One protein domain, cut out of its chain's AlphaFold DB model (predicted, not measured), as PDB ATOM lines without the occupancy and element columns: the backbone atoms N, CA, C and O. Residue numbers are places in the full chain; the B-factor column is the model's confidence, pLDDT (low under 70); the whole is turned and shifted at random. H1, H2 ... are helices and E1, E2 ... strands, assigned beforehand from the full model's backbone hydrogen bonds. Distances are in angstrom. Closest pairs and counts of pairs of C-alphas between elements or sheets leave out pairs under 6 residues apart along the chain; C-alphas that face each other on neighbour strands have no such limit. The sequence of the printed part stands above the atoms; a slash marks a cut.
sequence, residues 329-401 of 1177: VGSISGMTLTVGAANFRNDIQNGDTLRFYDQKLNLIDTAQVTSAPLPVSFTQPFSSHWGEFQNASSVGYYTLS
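Overview. This is residues 329 to 401 of the 1177 residues of the protein "Ricin B-type lectin domain-containing protein" of Capsulimonas corticalis (UniProt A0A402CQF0). A strongly twisted sheet of four antiparallel strands, E1 E2 E6 E5, makes the body, and a separate two-strand ribbon, the hairpin E3 and E4, is set crosswise near the end of the sheet where E6 ends. The short helix H1 sits at the opposite end, by the last residue of E2 and the first of E6. The printed part has 73 residues with six named strands and one named helix, in the order E1 E2 E3 E4 E5 H1 E6, and the class is mostly strand. It is compact, with a radius of gyration of the C-alphas of 12.0 A and spans of 29 by 28 by 21 A.

Arrangement. E1, residues 329 to 333, and E2, residues 336 to 342, form a hairpin, antiparallel at 172 degrees; N 330 and O 338 are 2.8 A apart, within hydrogen-bond range. E6, residues 395 to 401, is the antiparallel neighbour of E2 at 154 degrees, with N 339 and O 398 at 2.8 A. E5, residues 374 to 376, is an edge strand antiparallel to E6 at 129 degrees, with N 376 and O 397 at 2.8 A; E1 is the other edge strand. From edge to edge the strands' lines turn by 76 degrees. E3, residues 353 to 357, and E4, residues 363 to 368, form a second hairpin, antiparallel at 161 degrees, with N 354 and O 367 at 2.9 A. E3 is apart from E1, E2, E5 and E6, and E4 is likewise apart from these four strands. H1, residues 387 to 390, is on the four-strand sheet but only grazes it; its closest C-alphas to E2 are those of Glu 388 and Ala 342, 6.0 A apart. H1 is too short for an O i to N i+4 pair, and its one O i to N i+3 pair is within hydrogen-bond range.

Along the chain. E1 begins with C-alpha 329 at (14.436, 36.614, 41.751) and is 11.2 A long from first to last C-alpha. E2 measures 19.7 A, E3 13.2 A and E4 14.7 A, the last beginning with C-alpha 363 at (14.230, 46.817, 32.214). E5 measures 6.5 A and H1 5.0 A. E6 measures 19.6 A and ends with C-alpha 401 at (22.049, 29.107, 34.198).

Size, cuts and confidence. The two C-alphas farthest apart, those of Thr 370 and Gly 387, are 30.3 A from each other. The printed part has no cut. No link is long; those from E2 to E3 and from E5 to H1 have 10 residues each. The mean pLDDT of the printed part is 90.3, and no printed residue is under 70.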
ATOM      1  N   VAL A 329      13.041  36.960  41.446       95.44
ATOM      2  CA  VAL A 329      14.436  36.614  41.751       95.44
ATOM      3  C   VAL A 329      14.585  36.273  43.234       95.44
ATOM      4  O   VAL A 329      14.504  37.144  44.099       95.44
ATOM      5  N   GLY A 330      14.891  35.008  43.528       94.25
ATOM      6  CA  GLY A 330      15.263  34.541  44.865       94.25
ATOM      7  C   GLY A 330      16.750  34.739  45.177       94.25
ATOM      8  O   GLY A 330      17.116  35.096  46.291       94.25
ATOM      9  N   SER A 331      17.645  34.520  44.213       93.69
ATOM     10  CA  SER A 331      19.057  34.924  44.321       93.69
ATOM     11  C   SER A 331      19.763  34.847  42.973       93.69
ATOM     12  O   SER A 331      19.369  34.060  42.115       93.69
ATOM     13  N   ILE A 332      20.845  35.610  42.799       95.19
ATOM     14  CA  ILE A 332      21.750  35.467  41.653       95.19
ATOM     15  C   ILE A 332      23.190  35.342  42.149       95.19
ATOM     16  O   ILE A 332      23.647  36.119  42.988       95.19
ATOM     17  N   SER A 333      23.916  34.353  41.624       94.19
ATOM     18  CA  SER A 333      25.346  34.165  41.873       94.19
ATOM     19  C   SER A 333      26.074  33.861  40.567       94.19
ATOM     20  O   SER A 333      25.986  32.760  40.021       94.19
ATOM     21  N   GLY A 334      26.790  34.856  40.037       93.81
ATOM     22  CA  GLY A 334      27.386  34.757  38.706       93.81
ATOM     23  C   GLY A 334      26.302  34.596  37.638       93.81
ATOM     24  O   GLY A 334      25.440  35.454  37.512       93.81
ATOM     25  N   MET A 335      26.347  33.496  36.886       96.94
ATOM     26  CA  MET A 335      25.346  33.161  35.861       96.94
ATOM     27  C   MET A 335      24.200  32.297  36.407       96.94
ATOM     28  O   MET A 335      23.295  31.951  35.660       96.94
ATOM     29  N   THR A 336      24.239  31.890  37.677       97.12
ATOM     30  CA  THR A 336      23.193  31.045  38.263       97.12
ATOM     31  C   THR A 336      22.089  31.918  38.848       97.12
ATOM     32  O   THR A 336      22.343  32.678  39.784       97.12
ATOM     33  N   LEU A 337      20.867  31.765  38.337       96.94
ATOM     34  CA  LEU A 337      19.643  32.357  38.875       96.94
ATOM     35  C   LEU A 337      18.907  31.316  39.719       96.94
ATOM     36  O   LEU A 337      18.684  30.200  39.260       96.94
ATOM     37  N   THR A 338      18.508  31.692  40.934       95.69
ATOM     38  CA  THR A 338      17.402  31.052  41.652       95.69
ATOM     39  C   THR A 338      16.160  31.906  41.450       95.69
ATOM     40  O   THR A 338      16.131  33.047  41.913       95.69
ATOM     41  N   VAL A 339      15.152  31.362  40.779       95.06
ATOM     42  CA  VAL A 339      13.864  32.011  40.523       95.06
ATOM     43  C   VAL A 339      12.784  31.325  41.355       95.06
ATOM     44  O   VAL A 339      12.815  30.105  41.533       95.06
ATOM     45  N   GLY A 340      11.883  32.105  41.939       93.69
ATOM     46  CA  GLY A 340      10.689  31.606  42.606       93.69
ATOM     47  C   GLY A 340       9.477  31.815  41.718       93.69
ATOM     48  O   GLY A 340       9.322  32.902  41.165       93.69
ATOM     49  N   ALA A 341       8.654  30.775  41.623       91.00
ATOM     50  CA  ALA A 341       7.476  30.728  40.782       91.00
ATOM     51  C   ALA A 341       6.210  30.374  41.560       91.00
ATOM     52  O   ALA A 341       6.219  29.472  42.414       91.00
ATOM     53  N   ALA A 342       5.126  31.096  41.287       84.44
ATOM     54  CA  ALA A 342       3.865  30.936  42.000       84.44
ATOM     55  C   ALA A 342       3.215  29.571  41.743       84.44
ATOM     56  O   ALA A 342       3.350  28.963  40.682       84.44
ATOM     57  N   ASN A 343       2.503  29.059  42.750       80.44
ATOM     58  CA  ASN A 343       1.749  27.803  42.691       80.44
ATOM     59  C   ASN A 343       2.554  26.601  42.160       80.44
ATOM     60  O   ASN A 343       1.988  25.654  41.612       80.44
ATOM     61  N   PHE A 344       3.878  26.623  42.349       81.38
ATOM     62  CA  PHE A 344       4.825  25.626  41.841       81.38
ATOM     63  C   PHE A 344       4.852  25.470  40.309       81.38
ATOM     64  O   PHE A 344       5.441  24.501  39.824       81.38
ATOM     65  N   ARG A 345       4.271  26.401  39.544       77.25
ATOM     66  CA  ARG A 345       4.278  26.378  38.077       77.25
ATOM     67  C   ARG A 345       5.452  27.191  37.555       77.25
ATOM     68  O   ARG A 345       5.411  28.402  37.631       77.25
ATOM     69  N   ASN A 346       6.492  26.520  37.068       81.12
ATOM     70  CA  ASN A 346       7.597  27.173  36.371       81.12
ATOM     71  C   ASN A 346       7.624  26.676  34.930       81.12
ATOM     72  O   ASN A 346       7.910  25.497  34.700       81.12
ATOM     73  N   ASP A 347       7.350  27.587  34.005       84.44
ATOM     74  CA  ASP A 347       7.246  27.289  32.577       84.44
ATOM     75  C   ASP A 347       8.548  27.572  31.810       84.44
ATOM     76  O   ASP A 347       8.647  27.204  30.641       84.44
ATOM     77  N   ILE A 348       9.567  28.123  32.488       91.12
ATOM     78  CA  ILE A 348      10.864  28.472  31.897       91.12
ATOM     79  C   ILE A 348      11.578  27.230  31.353       91.12
ATOM     80  O   ILE A 348      11.721  26.210  32.034       91.12
ATOM     81  N   GLN A 349      12.132  27.331  30.150       91.50
ATOM     82  CA  GLN A 349      12.854  26.270  29.456       91.50
ATOM     83  C   GLN A 349      14.269  26.697  29.053       91.50
ATOM     84  O   GLN A 349      14.697  27.848  29.128       91.50
ATOM     85  N   ASN A 350      15.070  25.708  28.649       94.62
ATOM     86  CA  ASN A 350      16.396  25.972  28.102       94.62
ATOM     87  C   ASN A 350      16.281  26.617  26.715       94.62
ATOM     88  O   ASN A 350      15.754  25.986  25.801       94.62
ATOM     89  N   GLY A 351      16.890  27.787  26.540       94.69
ATOM     90  CA  GLY A 351      16.785  28.600  25.330       94.69
ATOM     91  C   GLY A 351      15.786  29.749  25.439       94.69
ATOM     92  O   GLY A 351      15.675  30.505  24.479       94.69
ATOM     93  N   ASP A 352      15.097  29.897  26.573       95.12
ATOM     94  CA  ASP A 352      14.148  30.989  26.757       95.12
ATOM     95  C   ASP A 352      14.815  32.316  27.084       95.12
ATOM     96  O   ASP A 352      15.926  32.380  27.623       95.12
ATOM     97  N   THR A 353      14.124  33.394  26.730       95.06
ATOM     98  CA  THR A 353      14.570  34.766  26.943       95.06
ATOM     99  C   THR A 353      13.930  35.305  28.209       95.06
ATOM    100  O   THR A 353      12.730  35.555  28.225       95.06
ATOM    101  N   LEU A 354      14.730  35.552  29.246       95.94
ATOM    102  CA  LEU A 354      14.241  36.193  30.463       95.94
ATOM    103  C   LEU A 354      14.510  37.695  30.426       95.94
ATOM    104  O   LEU A 354      15.647  38.111  30.169       95.94
ATOM    105  N   ARG A 355      13.488  38.494  30.736       94.50
ATOM    106  CA  ARG A 355      13.597  39.939  30.975       94.50
ATOM    107  C   ARG A 355      13.465  40.211  32.470       94.50
ATOM    108  O   ARG A 355      12.584  39.669  33.133       94.50
ATOM    109  N   PHE A 356      14.376  41.017  33.006       95.12
ATOM    110  CA  PHE A 356      14.423  41.356  34.427       95.12
ATOM    111  C   PHE A 356      13.977  42.797  34.615       95.12
ATOM    112  O   PHE A 356      14.584  43.689  34.031       95.12
ATOM    113  N   TYR A 357      12.993  43.030  35.478       92.06
ATOM    114  CA  TYR A 357      12.455  44.358  35.740       92.06
ATOM    115  C   TYR A 357      12.536  44.737  37.207       92.06
ATOM    116  O   TYR A 357      12.308  43.918  38.104       92.06
ATOM    117  N   ASP A 358      12.789  46.017  37.463       88.25
ATOM    118  CA  ASP A 358      12.524  46.560  38.787       88.25
ATOM    119  C   ASP A 358      11.008  46.632  39.071       88.25
ATOM    120  O   ASP A 358      10.160  46.365  38.221       88.25
ATOM    121  N   GLN A 359      10.648  47.015  40.296       82.94
ATOM    122  CA  GLN A 359       9.247  47.127  40.728       82.94
ATOM    123  C   GLN A 359       8.473  48.270  40.042       82.94
ATOM    124  O   GLN A 359       7.280  48.433  40.271       82.94
ATOM    125  N   LYS A 360       9.151  49.087  39.229       81.62
ATOM    126  CA  LYS A 360       8.564  50.116  38.368       81.62
ATOM    127  C   LYS A 360       8.620  49.714  36.893       81.62
ATOM    128  O   LYS A 360       8.480  50.578  36.039       81.62
ATOM    129  N   LEU A 361       8.848  48.435  36.594       87.12
ATOM    130  CA  LEU A 361       8.916  47.902  35.236       87.12
ATOM    131  C   LEU A 361      10.035  48.504  34.371       87.12
ATOM    132  O   LEU A 361       9.980  48.407  33.150       87.12
ATOM    133  N   ASN A 362      11.082  49.092  34.961       85.88
ATOM    134  CA  ASN A 362      12.274  49.443  34.190       85.88
ATOM    135  C   ASN A 362      13.078  48.174  33.904       85.88
ATOM    136  O   ASN A 362      13.440  47.449  34.837       85.88
ATOM    137  N   LEU A 363      13.390  47.934  32.629       88.88
ATOM    138  CA  LEU A 363      14.230  46.817  32.214       88.88
ATOM    139  C   LEU A 363      15.641  46.964  32.809       88.88
ATOM    140  O   LEU A 363      16.347  47.944  32.562       88.88
ATOM    141  N   ILE A 364      16.050  45.978  33.601       93.06
ATOM    142  CA  ILE A 364      17.381  45.868  34.205       93.06
ATOM    143  C   ILE A 364      18.338  45.179  33.234       93.06
ATOM    144  O   ILE A 364      19.443  45.670  33.007       93.06
ATOM    145  N   ASP A 365      17.936  44.021  32.709       94.38
ATOM    146  CA  ASP A 365      18.744  43.206  31.801       94.38
ATOM    147  C   ASP A 365      17.867  42.195  31.041       94.38
ATOM    148  O   ASP A 365      16.725  41.926  31.420       94.38
ATOM    149  N   THR A 366      18.415  41.596  29.985       95.38
ATOM    150  CA  THR A 366      17.794  40.492  29.242       95.38
ATOM    151  C   THR A 366      18.805  39.374  29.050       95.38
ATOM    152  O   THR A 366      19.860  39.592  28.460       95.38
ATOM    153  N   ALA A 367      18.482  38.152  29.476       97.25
ATOM    154  CA  ALA A 367      19.396  37.019  29.379       97.25
ATOM    155  C   ALA A 367      18.709  35.741  28.890       97.25
ATOM    156  O   ALA A 367      17.611  35.398  29.307       97.25
ATOM    157  N   GLN A 368      19.412  34.993  28.037       97.94
ATOM    158  CA  GLN A 368      18.989  33.660  27.602       97.94
ATOM    159  C   GLN A 368      19.243  32.607  28.683       97.94
ATOM    160  O   GLN A 368      20.315  32.611  29.300       97.94
ATOM    161  N   VAL A 369      18.324  31.662  28.849       97.94
ATOM    162  CA  VAL A 369      18.489  30.465  29.676       97.94
ATOM    163  C   VAL A 369      19.327  29.429  28.925       97.94
ATOM    164  O   VAL A 369      19.105  29.150  27.752       97.94
ATOM    165  N   THR A 370      20.308  28.838  29.603       97.50
ATOM    166  CA  THR A 370      21.286  27.887  29.030       97.50
ATOM    167  C   THR A 370      21.290  26.521  29.721       97.50
ATOM    168  O   THR A 370      22.109  25.652  29.410       97.50
ATOM    169  N   SER A 371      20.374  26.312  30.668       96.44
ATOM    170  CA  SER A 371      20.152  25.025  31.324       96.44
ATOM    171  C   SER A 371      18.674  24.823  31.630       96.44
ATOM    172  O   SER A 371      17.980  25.785  31.939       96.44
ATOM    173  N   ALA A 372      18.211  23.574  31.663       91.94
ATOM    174  CA  ALA A 372      16.880  23.269  32.187       91.94
ATOM    175  C   ALA A 372      16.764  23.699  33.668       91.94
ATOM    176  O   ALA A 372      17.734  23.499  34.413       91.94
ATOM    177  N   PRO A 373      15.622  24.253  34.116       91.75
ATOM    178  CA  PRO A 373      15.439  24.605  35.518       91.75
ATOM    179  C   PRO A 373      15.439  23.375  36.426       91.75
ATOM    180  O   PRO A 373      14.860  22.335  36.107       91.75
ATOM    181  N   LEU A 374      16.069  23.502  37.592       94.69
ATOM    182  CA  LEU A 374      16.166  22.443  38.594       94.69
ATOM    183  C   LEU A 374      15.518  22.885  39.909       94.69
ATOM    184  O   LEU A 374      15.962  23.893  40.461       94.69
ATOM    185  N   PRO A 375      14.531  22.142  40.450       94.12
ATOM    186  CA  PRO A 375      13.924  22.467  41.735       94.12
ATOM    187  C   PRO A 375      14.963  22.546  42.858       94.12
ATOM    188  O   PRO A 375      15.843  21.686  42.965       94.12
ATOM    189  N   VAL A 376      14.834  23.538  43.735       92.81
ATOM    190  CA  VAL A 376      15.694  23.727  44.908       92.81
ATOM    191  C   VAL A 376      14.878  24.010  46.161       92.81
ATOM    192  O   VAL A 376      13.763  24.518  46.113       92.81
ATOM    193  N   SER A 377      15.446  23.676  47.319       86.56
ATOM    194  CA  SER A 377      14.860  24.057  48.602       86.56
ATOM    195  C   SER A 377      15.258  25.484  48.953       86.56
ATOM    196  O   SER A 377      16.431  25.770  49.191       86.56
ATOM    197  N   PHE A 378      14.264  26.356  49.030       82.12
ATOM    198  CA  PHE A 378      14.391  27.738  49.469       82.12
ATOM    199  C   PHE A 378      13.134  28.087  50.277       82.12
ATOM    200  O   PHE A 378      12.064  27.541  50.018       82.12
ATOM    201  N   THR A 379      13.265  28.901  51.323       80.06
ATOM    202  CA  THR A 379      12.187  29.088  52.320       80.06
ATOM    203  C   THR A 379      11.923  30.546  52.674       80.06
ATOM    204  O   THR A 379      11.144  30.815  53.587       80.06
ATOM    205  N   GLN A 380      12.605  31.488  52.025       85.56
ATOM    206  CA  GLN A 380      12.390  32.906  52.277       85.56
ATOM    207  C   GLN A 380      11.189  33.375  51.441       85.56
ATOM    208  O   GLN A 380      11.222  33.180  50.235       85.56
ATOM    209  N   PRO A 381      10.134  33.945  52.045       83.31
ATOM    210  CA  PRO A 381       9.026  34.532  51.295       83.31
ATOM    211  C   PRO A 381       9.457  35.831  50.606       83.31
ATOM    212  O   PRO A 381      10.353  36.533  51.091       83.31
ATOM    213  N   PHE A 382       8.807  36.171  49.501       89.38
ATOM    214  CA  PHE A 382       9.045  37.425  48.789       89.38
ATOM    215  C   PHE A 382       8.281  38.591  49.421       89.38
ATOM    216  O   PHE A 382       7.280  38.391  50.114       89.38
ATOM    217  N   SER A 383       8.740  39.823  49.179       85.88
ATOM    218  CA  SER A 383       8.037  41.039  49.626       85.88
ATOM    219  C   SER A 383       6.926  41.495  48.668       85.88
ATOM    220  O   SER A 383       6.428  42.614  48.777       85.88
ATOM    221  N   SER A 384       6.514  40.601  47.764       82.62
ATOM    222  CA  SER A 384       5.486  40.809  46.744       82.62
ATOM    223  C   SER A 384       4.138  41.245  47.314       82.62
ATOM    224  O   SER A 384       3.736  40.798  48.388       82.62
ATOM    225  N   HIS A 385       3.385  42.054  46.569       81.62
ATOM    226  CA  HIS A 385       1.969  42.312  46.854       81.62
ATOM    227  C   HIS A 385       1.071  41.128  46.468       81.62
ATOM    228  O   HIS A 385      -0.046  41.030  46.977       81.62
ATOM    229  N   TRP A 386       1.562  40.200  45.644       84.00
ATOM    230  CA  TRP A 386       0.873  38.951  45.334       84.00
ATOM    231  C   TRP A 386       0.955  37.988  46.520       84.00
ATOM    232  O   TRP A 386       2.029  37.492  46.876       84.00
ATOM    233  N   GLY A 387      -0.195  37.686  47.127       82.31
ATOM    234  CA  GLY A 387      -0.277  36.822  48.311       82.31
ATOM    235  C   GLY A 387       0.341  35.430  48.117       82.31
ATOM    236  O   GLY A 387       0.859  34.851  49.072       82.31
ATOM    237  N   GLU A 388       0.358  34.919  46.884       82.56
ATOM    238  CA  GLU A 388       0.959  33.626  46.531       82.56
ATOM    239  C   GLU A 388       2.478  33.596  46.740       82.56
ATOM    240  O   GLU A 388       3.030  32.571  47.143       82.56
ATOM    241  N   PHE A 389       3.150  34.732  46.549       86.56
ATOM    242  CA  PHE A 389       4.592  34.878  46.738       86.56
ATOM    243  C   PHE A 389       4.970  35.252  48.185       86.56
ATOM    244  O   PHE A 389       6.097  35.003  48.626       86.56
ATOM    245  N   GLN A 390       4.019  35.781  48.967       88.75
ATOM    246  CA  GLN A 390       4.207  36.102  50.393       88.75
ATOM    247  C   GLN A 390       4.288  34.855  51.285       88.75
ATOM    248  O   GLN A 390       4.773  34.919  52.418       88.75
ATOM    249  N   ASN A 391       3.816  33.707  50.799       86.25
ATOM    250  CA  ASN A 391       3.877  32.441  51.511       86.25
ATOM    251  C   ASN A 391       4.880  31.499  50.832       86.25
ATOM    252  O   ASN A 391       4.616  30.933  49.780       86.25
ATOM    253  N   ALA A 392       6.021  31.244  51.478       81.81
ATOM    254  CA  ALA A 392       7.058  30.371  50.919       81.81
ATOM    255  C   ALA A 392       6.578  28.932  50.619       81.81
ATOM    256  O   ALA A 392       7.235  28.221  49.869       81.81
ATOM    257  N   SER A 393       5.452  28.490  51.197       85.38
ATOM    258  CA  SER A 393       4.868  27.169  50.922       85.38
ATOM    259  C   SER A 393       3.992  27.099  49.666       85.38
ATOM    260  O   SER A 393       3.612  25.996  49.284       85.38
ATOM    261  N   SER A 394       3.682  28.230  49.026       85.12
ATOM    262  CA  SER A 394       2.981  28.301  47.733       85.12
ATOM    263  C   SER A 394       3.914  28.606  46.557       85.12
ATOM    264  O   SER A 394       3.446  28.703  45.428       85.12
ATOM    265  N   VAL A 395       5.223  28.717  46.797       89.62
ATOM    266  CA  VAL A 395       6.226  29.061  45.781       89.62
ATOM    267  C   VAL A 395       7.125  27.861  45.487       89.62
ATOM    268  O   VAL A 395       7.722  27.276  46.396       89.62
ATOM    269  N   GLY A 396       7.269  27.522  44.206       91.31
ATOM    270  CA  GLY A 396       8.299  26.605  43.728       91.31
ATOM    271  C   GLY A 396       9.581  27.363  43.404       91.31
ATOM    272  O   GLY A 396       9.537  28.350  42.682       91.31
ATOM    273  N   TYR A 397      10.729  26.909  43.906       93.56
ATOM    274  CA  TYR A 397      12.018  27.538  43.606       93.56
ATOM    275  C   TYR A 397      12.840  26.679  42.665       93.56
ATOM    276  O   TYR A 397      12.972  25.471  42.871       93.56
ATOM    277  N   TYR A 398      13.442  27.321  41.670       95.62
ATOM    278  CA  TYR A 398      14.189  26.666  40.609       95.62
ATOM    279  C   TYR A 398      15.529  27.358  40.393       95.62
ATOM    280  O   TYR A 398      15.630  28.577  40.471       95.62
ATOM    281  N   THR A 399      16.567  26.576  40.108       96.38
ATOM    282  CA  THR A 399      17.872  27.088  39.681       96.38
ATOM    283  C   THR A 399      18.095  26.848  38.203       96.38
ATOM    284  O   THR A 399      17.828  25.755  37.705       96.38
ATOM    285  N   LEU A 400      18.615  27.856  37.511       96.69
ATOM    286  CA  LEU A 400      18.981  27.790  36.100       96.69
ATOM    287  C   LEU A 400      20.231  28.632  35.815       96.69
ATOM    288  O   LEU A 400      20.647  29.455  36.633       96.69
ATOM    289  N   SER A 401      20.860  28.393  34.667       97.81
ATOM    290  CA  SER A 401      22.049  29.107  34.198       97.81
ATOM    291  C   SER A 401      21.668  30.090  33.101       97.81
ATOM    292  O   SER A 401      21.019  29.716  32.128       97.81
TER     293      SER A 401